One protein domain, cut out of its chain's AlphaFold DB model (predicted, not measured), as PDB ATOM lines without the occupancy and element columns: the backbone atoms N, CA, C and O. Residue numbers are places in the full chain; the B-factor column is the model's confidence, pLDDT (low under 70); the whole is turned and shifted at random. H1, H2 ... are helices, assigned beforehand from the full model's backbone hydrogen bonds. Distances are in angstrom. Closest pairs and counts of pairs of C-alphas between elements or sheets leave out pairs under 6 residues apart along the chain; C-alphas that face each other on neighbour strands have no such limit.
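AT A GLANCE: This is residues 164 to 241 and 251 to 265 of the 417 residues of the protein "E1A-binding protein p400" of Araneus ventricosus (UniProt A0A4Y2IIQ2). A helical hairpin, H1 and H2, is crossed by the longest helix, H3, and short H5 packs on residues 164 to 167 of H1. Residues 234 to 241, with H4, stick out. The printed part has 93 residues with five named helices, H1 to H5 along the chain, and no named strand. It is all helix and compact, radius of gyration of the C-alphas 14.0 A, spanning 49 by 29 by 22 A.

HOW THE PARTS SIT: H3, residues 211 to 226, has a kink of 35 degrees near residue 218. H1, residues 164 to 176, touches H3 about perpendicular at 90 degrees, with residues 166 to 170 alone; the closest C-alphas, Asp 166 and Ile 222, are 6.6 A apart. H2, residues 194 to 205, touches H1 at a steep tilt of 43 degrees, opposite ways; the closest C-alphas, Ile 169 and Ala 197, are 5.3 A apart. H5, residues 256 to 263, touches H1; the closest C-alphas, Trp 167 and Thr 256, are 5.9 A apart. H4, residues 236 to 239, is apart from H1, H2, H3 and H5. Every O i to N i+4 pair is within hydrogen-bond range in H2 and H5, 8 of 9 in H1 and 10 of 12 in H3; H4 is too short for one.

IN THESE COORDINATES: H3 is 20.1 A long, H2 16.3 A and H1 16.2 A. H1 begins at C-alpha 164 (221.815, 248.575, 196.600); H5 ends at C-alpha 263 (222.295, 256.401, 199.991).

THE WHOLE: Residues 242 to 250 are not printed, a 15.9 A gap between C-alphas 241 and 251. The link H1 to H2 is long, 17 residues. The model's pLDDT is under 70 at residues 188, 231 to 241 and 251.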
ATOM      1  N   GLN A 164     220.810 249.208 197.452       95.06
ATOM      2  CA  GLN A 164     221.815 248.575 196.600       95.06
ATOM      3  C   GLN A 164     221.363 247.214 196.055       95.06
ATOM      4  O   GLN A 164     221.755 246.851 194.950       95.06
ATOM      5  N   GLU A 165     220.513 246.478 196.785       95.56
ATOM      6  CA  GLU A 165     219.926 245.232 196.276       95.56
ATOM      7  C   GLU A 165     218.935 245.546 195.145       95.56
ATOM      8  O   GLU A 165     218.991 244.918 194.089       95.56
ATOM      9  N   ASP A 166     218.068 246.554 195.330       95.88
ATOM     10  CA  ASP A 166     217.139 247.008 194.284       95.88
ATOM     11  C   ASP A 166     217.903 247.453 193.019       95.88
ATOM     12  O   ASP A 166     217.527 247.102 191.899       95.88
ATOM     13  N   TRP A 167     218.997 248.202 193.194       96.38
ATOM     14  CA  TRP A 167     219.835 248.673 192.092       96.38
ATOM     15  C   TRP A 167     220.531 247.526 191.354       96.38
ATOM     16  O   TRP A 167     220.506 247.497 190.125       96.38
ATOM     17  N   ALA A 168     221.077 246.546 192.081       96.94
ATOM     18  CA  ALA A 168     221.717 245.378 191.481       96.94
ATOM     19  C   ALA A 168     220.745 244.565 190.611       96.94
ATOM     20  O   ALA A 168     221.088 244.207 189.485       96.94
ATOM     21  N   ILE A 169     219.513 244.324 191.082       97.44
ATOM     22  CA  ILE A 169     218.497 243.627 190.276       97.44
ATOM     23  C   ILE A 169     218.184 244.426 189.006       97.44
ATOM     24  O   ILE A 169     218.103 243.849 187.922       97.44
ATOM     25  N   LEU A 170     218.009 245.746 189.125       96.25
ATOM     26  CA  LEU A 170     217.680 246.598 187.984       96.25
ATOM     27  C   LEU A 170     218.786 246.582 186.918       96.25
ATOM     28  O   LEU A 170     218.481 246.406 185.741       96.25
ATOM     29  N   GLN A 171     220.047 246.685 187.341       96.38
ATOM     30  CA  GLN A 171     221.221 246.611 186.466       96.38
ATOM     31  C   GLN A 171     221.327 245.262 185.753       96.38
ATOM     32  O   GLN A 171     221.528 245.213 184.541       96.38
ATOM     33  N   VAL A 172     221.119 244.157 186.472       96.81
ATOM     34  CA  VAL A 172     221.137 242.820 185.870       96.81
ATOM     35  C   VAL A 172     220.069 242.677 184.786       96.81
ATOM     36  O   VAL A 172     220.356 242.163 183.708       96.81
ATOM     37  N   VAL A 173     218.837 243.118 185.050       94.56
ATOM     38  CA  VAL A 173     217.733 242.945 184.097       94.56
ATOM     39  C   VAL A 173     217.882 243.869 182.884       94.56
ATOM     40  O   VAL A 173     217.716 243.411 181.756       94.56
ATOM     41  N   GLN A 174     218.194 245.150 183.096       92.88
ATOM     42  CA  GLN A 174     218.214 246.137 182.014       92.88
ATOM     43  C   GLN A 174     219.538 246.181 181.257       92.88
ATOM     44  O   GLN A 174     219.518 246.146 180.032       92.88
ATOM     45  N   GLU A 175     220.667 246.238 181.964       93.75
ATOM     46  CA  GLU A 175     221.978 246.461 181.344       93.75
ATOM     47  C   GLU A 175     222.618 245.141 180.908       93.75
ATOM     48  O   GLU A 175     223.023 245.000 179.758       93.75
ATOM     49  N   LEU A 176     222.666 244.137 181.793       93.31
ATOM     50  CA  LEU A 176     223.353 242.873 181.481       93.31
ATOM     51  C   LEU A 176     222.528 241.953 180.577       93.31
ATOM     52  O   LEU A 176     223.072 241.321 179.677       93.31
ATOM     53  N   GLN A 177     221.218 241.850 180.813       92.50
ATOM     54  CA  GLN A 177     220.338 240.988 180.011       92.50
ATOM     55  C   GLN A 177     219.659 241.727 178.847       92.50
ATOM     56  O   GLN A 177     218.993 241.091 178.020       92.50
ATOM     57  N   GLY A 178     219.779 243.059 178.782       90.62
ATOM     58  CA  GLY A 178     219.146 243.878 177.744       90.62
ATOM     59  C   GLY A 178     217.617 243.778 177.730       90.62
ATOM     60  O   GLY A 178     216.999 243.918 176.670       90.62
ATOM     61  N   ILE A 179     216.987 243.443 178.864       91.12
ATOM     62  CA  ILE A 179     215.541 243.217 178.948       91.12
ATOM     63  C   ILE A 179     214.852 244.537 179.309       91.12
ATOM     64  O   ILE A 179     215.243 245.203 180.271       91.12
ATOM     65  N   PRO A 180     213.789 244.932 178.585       91.25
ATOM     66  CA  PRO A 180     213.050 246.144 178.912       91.25
ATOM     67  C   PRO A 180     212.398 246.048 180.299       91.25
ATOM     68  O   PRO A 180     212.011 244.968 180.743       91.25
ATOM     69  N   LEU A 181     212.186 247.199 180.949       90.81
ATOM     70  CA  LEU A 181     211.593 247.304 182.297       90.81
ATOM     71  C   LEU A 181     210.275 246.521 182.456       90.81
ATOM     72  O   LEU A 181     209.993 245.947 183.502       90.81
ATOM     73  N   SER A 182     209.466 246.489 181.398       87.50
ATOM     74  CA  SER A 182     208.179 245.791 181.324       87.50
ATOM     75  C   SER A 182     208.291 244.263 181.284       87.50
ATOM     76  O   SER A 182     207.262 243.588 181.219       87.50
ATOM     77  N   LEU A 183     209.510 243.706 181.256       88.31
ATOM     78  CA  LEU A 183     209.800 242.284 181.041       88.31
ATOM     79  C   LEU A 183     209.186 241.728 179.745       88.31
ATOM     80  O   LEU A 183     208.945 240.528 179.606       88.31
ATOM     81  N   THR A 184     208.897 242.602 178.778       83.94
ATOM     82  CA  THR A 184     208.326 242.194 177.497       83.94
ATOM     83  C   THR A 184     209.391 241.508 176.658       83.94
ATOM     84  O   THR A 184     210.282 242.158 176.118       83.94
ATOM     85  N   VAL A 185     209.262 240.190 176.533       74.69
ATOM     86  CA  VAL A 185     210.143 239.333 175.739       74.69
ATOM     87  C   VAL A 185     209.935 239.614 174.247       74.69
ATOM     88  O   VAL A 185     208.935 239.189 173.659       74.69
ATOM     89  N   LEU A 186     210.858 240.360 173.634       71.31
ATOM     90  CA  LEU A 186     210.826 240.678 172.199       71.31
ATOM     91  C   LEU A 186     211.265 239.476 171.356       71.31
ATOM     92  O   LEU A 186     210.596 239.134 170.380       71.31
ATOM     93  N   MET A 187     212.333 238.798 171.782       75.19
ATOM     94  CA  MET A 187     212.864 237.593 171.145       75.19
ATOM     95  C   MET A 187     212.510 236.351 171.974       75.19
ATOM     96  O   MET A 187     212.748 236.373 173.175       75.19
ATOM     97  N   PRO A 188     211.999 235.252 171.385       67.50
ATOM     98  CA  PRO A 188     211.602 234.053 172.137       67.50
ATOM     99  C   PRO A 188     212.688 233.447 173.043       67.50
ATOM    100  O   PRO A 188     212.352 232.821 174.041       67.50
ATOM    101  N   ALA A 189     213.969 233.649 172.716       74.50
ATOM    102  CA  ALA A 189     215.107 233.177 173.510       74.50
ATOM    103  C   ALA A 189     215.460 234.086 174.706       74.50
ATOM    104  O   ALA A 189     216.273 233.711 175.544       74.50
ATOM    105  N   GLN A 190     214.868 235.279 174.805       78.62
ATOM    106  CA  GLN A 190     215.206 236.264 175.831       78.62
ATOM    107  C   GLN A 190     214.282 236.112 177.045       78.62
ATOM    108  O   GLN A 190     213.298 236.831 177.204       78.62
ATOM    109  N   THR A 191     214.577 235.150 177.913       82.94
ATOM    110  CA  THR A 191     213.879 234.982 179.196       82.94
ATOM    111  C   THR A 191     214.685 235.614 180.330       82.94
ATOM    112  O   THR A 191     215.874 235.313 180.423       82.94
ATOM    113  N   PRO A 192     214.074 236.422 181.225       90.62
ATOM    114  CA  PRO A 192     214.787 236.972 182.371       90.62
ATOM    115  C   PRO A 192     215.396 235.872 183.240       90.62
ATOM    116  O   PRO A 192     214.676 235.064 183.835       90.62
ATOM    117  N   ASN A 193     216.723 235.855 183.323       93.50
ATOM    118  CA  ASN A 193     217.469 234.988 184.212       93.50
ATOM    119  C   ASN A 193     217.484 235.606 185.617       93.50
ATOM    120  O   ASN A 193     218.286 236.487 185.934       93.50
ATOM    121  N   TRP A 194     216.558 235.153 186.461       95.88
ATOM    122  CA  TRP A 194     216.458 235.598 187.852       95.88
ATOM    123  C   TRP A 194     217.542 235.012 188.759       95.88
ATOM    124  O   TRP A 194     217.745 235.538 189.852       95.88
ATOM    125  N   ASP A 195     218.223 233.954 188.320       96.62
ATOM    126  CA  ASP A 195     219.320 233.330 189.056       96.62
ATOM    127  C   ASP A 195     220.545 234.245 189.078       96.62
ATOM    128  O   ASP A 195     221.041 234.622 190.140       96.62
ATOM    129  N   MET A 196     220.882 234.800 187.914       96.06
ATOM    130  CA  MET A 196     221.907 235.836 187.796       96.06
ATOM    131  C   MET A 196     221.580 237.077 188.648       96.06
ATOM    132  O   MET A 196     222.459 237.682 189.256       96.06
ATOM    133  N   ALA A 197     220.296 237.444 188.754       96.88
ATOM    134  CA  ALA A 197     219.875 238.539 189.631       96.88
ATOM    135  C   ALA A 197     220.069 238.199 191.119       96.88
ATOM    136  O   ALA A 197     220.474 239.066 191.893       96.88
ATOM    137  N   SER A 198     219.802 236.957 191.540       96.81
ATOM    138  CA  SER A 198     220.080 236.526 192.916       96.81
ATOM    139  C   SER A 198     221.567 236.492 193.250       96.81
ATOM    140  O   SER A 198     221.947 236.904 194.348       96.81
ATOM    141  N   GLU A 199     222.412 236.072 192.311       97.12
ATOM    142  CA  GLU A 199     223.865 236.075 192.482       97.12
ATOM    143  C   GLU A 199     224.416 237.496 192.605       97.12
ATOM    144  O   GLU A 199     225.187 237.780 193.522       97.12
ATOM    145  N   ALA A 200     223.958 238.423 191.759       96.88
ATOM    146  CA  ALA A 200     224.352 239.827 191.847       96.88
ATOM    147  C   ALA A 200     223.948 240.455 193.190       96.88
ATOM    148  O   ALA A 200     224.747 241.147 193.823       96.88
ATOM    149  N   VAL A 201     222.731 240.172 193.671       95.94
ATOM    150  CA  VAL A 201     222.269 240.617 194.997       95.94
ATOM    151  C   VAL A 201     223.158 240.054 196.105       95.94
ATOM    152  O   VAL A 201     223.555 240.794 197.009       95.94
ATOM    153  N   TYR A 202     223.520 238.772 196.030       95.25
ATOM    154  CA  TYR A 202     224.431 238.150 196.987       95.25
ATOM    155  C   TYR A 202     225.832 238.778 196.945       95.25
ATOM    156  O   TYR A 202     226.430 239.018 197.999       95.25
ATOM    157  N   ALA A 203     226.335 239.111 195.754       94.56
ATOM    158  CA  ALA A 203     227.631 239.752 195.577       94.56
ATOM    159  C   ALA A 203     227.698 241.131 196.256       94.56
ATOM    160  O   ALA A 203     228.677 241.411 196.951       94.56
ATOM    161  N   VAL A 204     226.652 241.959 196.123       92.44
ATOM    162  CA  VAL A 204     226.641 243.328 196.679       92.44
ATOM    163  C   VAL A 204     226.257 243.395 198.157       92.44
ATOM    164  O   VAL A 204     226.775 244.231 198.889       92.44
ATOM    165  N   SER A 205     225.342 242.540 198.618       89.19
ATOM    166  CA  SER A 205     224.761 242.653 199.967       89.19
ATOM    167  C   SER A 205     225.289 241.618 200.958       89.19
ATOM    168  O   SER A 205     225.086 241.774 202.161       89.19
ATOM    169  N   ARG A 206     225.957 240.559 200.473       88.50
ATOM    170  CA  ARG A 206     226.315 239.354 201.251       88.50
ATOM    171  C   ARG A 206     225.110 238.673 201.904       88.50
ATOM    172  O   ARG A 206     225.254 237.922 202.865       88.50
ATOM    173  N   ASN A 207     223.918 238.918 201.368       89.00
ATOM    174  CA  ASN A 207     222.672 238.339 201.824       89.00
ATOM    175  C   ASN A 207     221.986 237.662 200.638       89.00
ATOM    176  O   ASN A 207     221.551 238.307 199.690       89.00
ATOM    177  N   TYR A 208     221.919 236.332 200.678       92.50
ATOM    178  CA  TYR A 208     221.313 235.573 199.593       92.50
ATOM    179  C   TYR A 208     219.796 235.799 199.557       92.50
ATOM    180  O   TYR A 208     219.093 235.665 200.565       92.50
ATOM    181  N   ARG A 209     219.282 236.113 198.367       94.06
ATOM    182  CA  ARG A 209     217.852 236.219 198.071       94.06
ATOM    183  C   ARG A 209     217.554 235.269 196.925       94.06
ATOM    184  O   ARG A 209     218.176 235.376 195.881       94.06
ATOM    185  N   SER A 210     216.595 234.364 197.093       95.38
ATOM    186  CA  SER A 210     216.265 233.408 196.028       95.38
ATOM    187  C   SER A 210     215.749 234.117 194.760       95.38
ATOM    188  O   SER A 210     215.041 235.126 194.904       95.38
ATOM    189  N   PRO A 211     215.930 233.527 193.563       96.69
ATOM    190  CA  PRO A 211     215.477 234.092 192.285       96.69
ATOM    191  C   PRO A 211     214.004 234.534 192.291       96.69
ATOM    192  O   PRO A 211     213.644 235.615 191.824       96.69
ATOM    193  N   LYS A 212     213.131 233.726 192.908       96.38
ATOM    194  CA  LYS A 212     211.689 234.003 193.025       96.38
ATOM    195  C   LYS A 212     211.386 235.271 193.829       96.38
ATOM    196  O   LYS A 212     210.439 235.989 193.514       96.38
ATOM    197  N   VAL A 213     212.177 235.543 194.866       95.50
ATOM    198  CA  VAL A 213     212.016 236.729 195.717       95.50
ATOM    199  C   VAL A 213     212.560 237.960 194.990       95.50
ATOM    200  O   VAL A 213     211.891 238.990 195.007       95.50
ATOM    201  N   CYS A 214     213.689 237.846 194.281       96.25
ATOM    202  CA  CYS A 214     214.198 238.922 193.423       96.25
ATOM    203  C   CYS A 214     213.176 239.313 192.348       96.25
ATOM    204  O   CYS A 214     212.857 240.492 192.206       96.25
ATOM    205  N   ARG A 215     212.568 238.327 191.671       96.12
ATOM    206  CA  ARG A 215     211.473 238.557 190.715       96.12
ATOM    207  C   ARG A 215     210.296 239.292 191.358       96.12
ATOM    208  O   ARG A 215     209.809 240.279 190.818       96.12
ATOM    209  N   ASN A 216     209.843 238.826 192.522       95.56
ATOM    210  CA  ASN A 216     208.727 239.452 193.230       95.56
ATOM    211  C   ASN A 216     209.036 240.904 193.635       95.56
ATOM    212  O   ASN A 216     208.178 241.775 193.487       95.56
ATOM    213  N   ARG A 217     210.258 241.172 194.106       95.19
ATOM    214  CA  ARG A 217     210.723 242.520 194.447       95.19
ATOM    215  C   ARG A 217     210.767 243.420 193.214       95.19
ATOM    216  O   ARG A 217     210.297 244.557 193.281       95.19
ATOM    217  N   TYR A 218     211.277 242.899 192.100       95.81
ATOM    218  CA  TYR A 218     211.346 243.620 190.836       95.81
ATOM    219  C   TYR A 218     209.962 244.058 190.357       95.81
ATOM    220  O   TYR A 218     209.731 245.246 190.154       95.81
ATOM    221  N   GLU A 219     209.014 243.124 190.268       94.31
ATOM    222  CA  GLU A 219     207.673 243.390 189.737       94.31
ATOM    223  C   GLU A 219     206.843 244.330 190.624       94.31
ATOM    224  O   GLU A 219     206.104 245.163 190.107       94.31
ATOM    225  N   ASN A 220     206.952 244.215 191.952       93.31
ATOM    226  CA  ASN A 220     206.058 244.933 192.868       93.31
ATOM    227  C   ASN A 220     206.628 246.246 193.409       93.31
ATOM    228  O   ASN A 220     205.858 247.093 193.856       93.31
ATOM    229  N   ILE A 221     207.953 246.415 193.412       92.50
ATOM    230  CA  ILE A 221     208.601 247.580 194.029       92.50
ATOM    231  C   ILE A 221     209.476 248.325 193.030       92.50
ATOM    232  O   ILE A 221     209.347 249.541 192.914       92.50
ATOM    233  N   ILE A 222     210.349 247.622 192.304       94.12
ATOM    234  CA  ILE A 222     211.306 248.274 191.400       94.12
ATOM    235  C   ILE A 222     210.576 248.824 190.171       94.12
ATOM    236  O   ILE A 222     210.668 250.017 189.912       94.12
ATOM    237  N   VAL A 223     209.778 248.013 189.470       93.88
ATOM    238  CA  VAL A 223     209.039 248.452 188.272       93.88
ATOM    239  C   VAL A 223     208.109 249.634 188.573       93.88
ATOM    240  O   VAL A 223     208.257 250.664 187.917       93.88
ATOM    241  N   PRO A 224     207.224 249.592 189.592       92.25
ATOM    242  CA  PRO A 224     206.361 250.734 189.877       92.25
ATOM    243  C   PRO A 224     207.139 251.977 190.339       92.25
ATOM    244  O   PRO A 224     206.667 253.095 190.137       92.25
ATOM    245  N   ARG A 225     208.330 251.821 190.937       91.81
ATOM    246  CA  ARG A 225     209.224 252.947 191.256       91.81
ATOM    247  C   ARG A 225     209.838 253.551 189.993       91.81
ATOM    248  O   ARG A 225     209.802 254.767 189.841       91.81
ATOM    249  N   GLU A 226     210.343 252.729 189.079       92.56
ATOM    250  CA  GLU A 226     210.918 253.185 187.805       92.56
ATOM    251  C   GLU A 226     209.874 253.848 186.893       92.56
ATOM    252  O   GLU A 226     210.187 254.791 186.167       92.56
ATOM    253  N   GLU A 227     208.614 253.419 186.985       89.69
ATOM    254  CA  GLU A 227     207.468 254.059 186.327       89.69
ATOM    255  C   GLU A 227     206.991 255.346 187.032       89.69
ATOM    256  O   GLU A 227     206.091 256.022 186.534       89.69
ATOM    257  N   GLY A 228     207.543 255.686 188.203       86.06
ATOM    258  CA  GLY A 228     207.151 256.859 188.993       86.06
ATOM    259  C   GLY A 228     205.820 256.720 189.743       86.06
ATOM    260  O   GLY A 228     205.283 257.717 190.224       86.06
ATOM    261  N   LYS A 229     205.277 255.499 189.862       82.94
ATOM    262  CA  LYS A 229     204.015 255.200 190.565       82.94
ATOM    263  C   LYS A 229     204.177 255.139 192.089       82.94
ATOM    264  O   LYS A 229     203.196 255.298 192.809       82.94
ATOM    265  N   ILE A 230     205.397 254.918 192.587       77.19
ATOM    266  CA  ILE A 230     205.717 254.926 194.024       77.19
ATOM    267  C   ILE A 230     206.375 256.264 194.394       77.19
ATOM    268  O   ILE A 230     207.427 256.609 193.856       77.19
ATOM    269  N   LEU A 231     205.785 257.006 195.343       67.31
ATOM    270  CA  LEU A 231     206.442 258.161 195.975       67.31
ATOM    271  C   LEU A 231     207.481 257.702 197.010       67.31
ATOM    272  O   LEU A 231     207.269 256.729 197.740       67.31
ATOM    273  N   TYR A 232     208.591 258.440 197.106       58.06
ATOM    274  CA  TYR A 232     209.672 258.176 198.053       58.06
ATOM    275  C   TYR A 232     209.302 258.629 199.477       58.06
ATOM    276  O   TYR A 232     209.630 259.732 199.886       58.06
ATOM    277  N   ASP A 233     208.556 257.779 200.187       52.94
ATOM    278  CA  ASP A 233     208.547 257.556 201.648       52.94
ATOM    279  C   ASP A 233     207.301 256.722 201.980       52.94
ATOM    280  O   ASP A 233     206.250 257.227 202.381       52.94
ATOM    281  N   THR A 234     207.390 255.414 201.748       51.81
ATOM    282  CA  THR A 234     206.350 254.451 202.132       51.81
ATOM    283  C   THR A 234     206.697 253.770 203.454       51.81
ATOM    284  O   THR A 234     206.394 252.595 203.638       51.81
ATOM    285  N   ASN A 235     207.338 254.474 204.400       48.41
ATOM    286  CA  ASN A 235     207.379 253.988 205.774       48.41
ATOM    287  C   ASN A 235     206.116 254.463 206.524       48.41
ATOM    288  O   ASN A 235     206.056 255.616 206.970       48.41
ATOM    289  N   PRO A 236     205.103 253.598 206.737       51.09
ATOM    290  CA  PRO A 236     203.862 253.993 207.407       51.09
ATOM    291  C   PRO A 236     204.088 254.491 208.846       51.09
ATOM    292  O   PRO A 236     203.272 255.254 209.363       51.09
ATOM    293  N   LYS A 237     205.211 254.132 209.494       50.34
ATOM    294  CA  LYS A 237     205.549 254.603 210.851       50.34
ATOM    295  C   LYS A 237     205.970 256.076 210.893       50.34
ATOM    296  O   LYS A 237     205.810 256.708 211.936       50.34
ATOM    297  N   LYS A 238     206.472 256.642 209.788       51.16
ATOM    298  CA  LYS A 238     206.844 258.068 209.707       51.16
ATOM    299  C   LYS A 238     205.699 258.952 209.213       51.16
ATOM    300  O   LYS A 238     205.581 260.086 209.667       51.16
ATOM    301  N   GLN A 239     204.786 258.419 208.398       50.34
ATOM    302  CA  GLN A 239     203.650 259.190 207.875       50.34
ATOM    303  C   GLN A 239     202.643 259.635 208.950       50.34
ATOM    304  O   GLN A 239     201.969 260.649 208.778       50.34
ATOM    305  N   LYS A 240     202.552 258.935 210.092       50.31
ATOM    306  CA  LYS A 240     201.598 259.300 211.156       50.31
ATOM    307  C   LYS A 240     202.009 260.546 211.962       50.31
ATOM    308  O   LYS A 240     201.170 261.078 212.681       50.31
ATOM    309  N   LYS A 241     203.257 261.026 211.847       47.97
ATOM    310  CA  LYS A 241     203.762 262.184 212.617       47.97
ATOM    311  C   LYS A 241     203.829 263.502 211.840       47.97
ATOM    312  O   LYS A 241     204.080 264.533 212.451       47.97
ATOM    313  N   ASN A 251     209.024 265.747 197.696       59.84
ATOM    314  CA  ASN A 251     208.224 264.529 197.515       59.84
ATOM    315  C   ASN A 251     208.051 264.117 196.035       59.84
ATOM    316  O   ASN A 251     206.955 263.768 195.595       59.84
ATOM    317  N   ARG A 252     209.116 264.237 195.233       73.25
ATOM    318  CA  ARG A 252     209.109 263.780 193.837       73.25
ATOM    319  C   ARG A 252     209.380 262.271 193.811       73.25
ATOM    320  O   ARG A 252     210.247 261.820 194.558       73.25
ATOM    321  N   PRO A 253     208.678 261.488 192.970       79.25
ATOM    322  CA  PRO A 253     209.070 260.108 192.706       79.25
ATOM    323  C   PRO A 253     210.539 260.077 192.277       79.25
ATOM    324  O   PRO A 253     210.938 260.845 191.399       79.25
ATOM    325  N   MET A 254     211.338 259.227 192.917       85.88
ATOM    326  CA  MET A 254     212.753 259.066 192.593       85.88
ATOM    327  C   MET A 254     213.010 257.671 192.042       85.88
ATOM    328  O   MET A 254     212.456 256.685 192.535       85.88
ATOM    329  N   LYS A 255     213.875 257.603 191.029       92.44
ATOM    330  CA  LYS A 255     214.314 256.341 190.425       92.44
ATOM    331  C   LYS A 255     215.300 255.616 191.330       92.44
ATOM    332  O   LYS A 255     216.014 256.251 192.102       92.44
ATOM    333  N   THR A 256     215.398 254.298 191.193       94.06
ATOM    334  CA  THR A 256     216.293 253.451 191.999       94.06
ATOM    335  C   THR A 256     217.748 253.912 191.916       94.06
ATOM    336  O   THR A 256     218.415 253.956 192.945       94.06
ATOM    337  N   SER A 257     218.211 254.354 190.741       93.88
ATOM    338  CA  SER A 257     219.553 254.936 190.568       93.88
ATOM    339  C   SER A 257     219.787 256.168 191.447       93.88
ATOM    340  O   SER A 257     220.836 256.297 192.071       93.88
ATOM    341  N   GLN A 258     218.798 257.060 191.544       93.31
ATOM    342  CA  GLN A 258     218.888 258.278 192.353       93.31
ATOM    343  C   GLN A 258     218.920 257.952 193.843       93.31
ATOM    344  O   GLN A 258     219.740 258.514 194.564       93.31
ATOM    345  N   LEU A 259     218.065 257.027 194.302       92.12
ATOM    346  CA  LEU A 259     218.108 256.568 195.692       92.12
ATOM    347  C   LEU A 259     219.462 255.925 196.015       92.12
ATOM    348  O   LEU A 259     219.998 256.156 197.091       92.12
ATOM    349  N   PHE A 260     220.004 255.117 195.100       94.38
ATOM    350  CA  PHE A 260     221.275 254.424 195.296       94.38
ATOM    351  C   PHE A 260     222.442 255.410 195.443       94.38
ATOM    352  O   PHE A 260     223.211 255.310 196.398       94.38
ATOM    353  N   VAL A 261     222.526 256.412 194.560       93.88
ATOM    354  CA  VAL A 261     223.551 257.467 194.640       93.88
ATOM    355  C   VAL A 261     223.403 258.300 195.917       93.88
ATOM    356  O   VAL A 261     224.405 258.642 196.537       93.88
ATOM    357  N   GLN A 262     222.172 258.609 196.337       93.25
ATOM    358  CA  GLN A 262     221.927 259.362 197.573       93.25
ATOM    359  C   GLN A 262     222.241 258.564 198.841       93.25
ATOM    360  O   GLN A 262     222.729 259.144 199.809       93.25
ATOM    361  N   ASP A 263     221.947 257.261 198.860       92.12
ATOM    362  CA  ASP A 263     222.295 256.401 199.991       92.12
ATOM    363  C   ASP A 263     223.810 256.266 200.124       92.12
ATOM    364  O   ASP A 263     224.314 256.251 201.244       92.12
ATOM    365  N   ASN A 264     224.535 256.209 199.000       93.19
ATOM    366  CA  ASN A 264     225.994 256.120 198.966       93.19
ATOM    367  C   ASN A 264     226.535 255.030 199.918       93.19
ATOM    368  O   ASN A 264     227.462 255.250 200.697       93.19
ATOM    369  N   ASN A 265     225.892 253.857 199.901       90.75
ATOM    370  CA  ASN A 265     226.172 252.710 200.772       90.75
ATOM    371  C   ASN A 265     226.060 252.990 202.284       90.75
ATOM    372  O   ASN A 265     226.602 252.232 203.097       90.75
TER     373      ASN A 265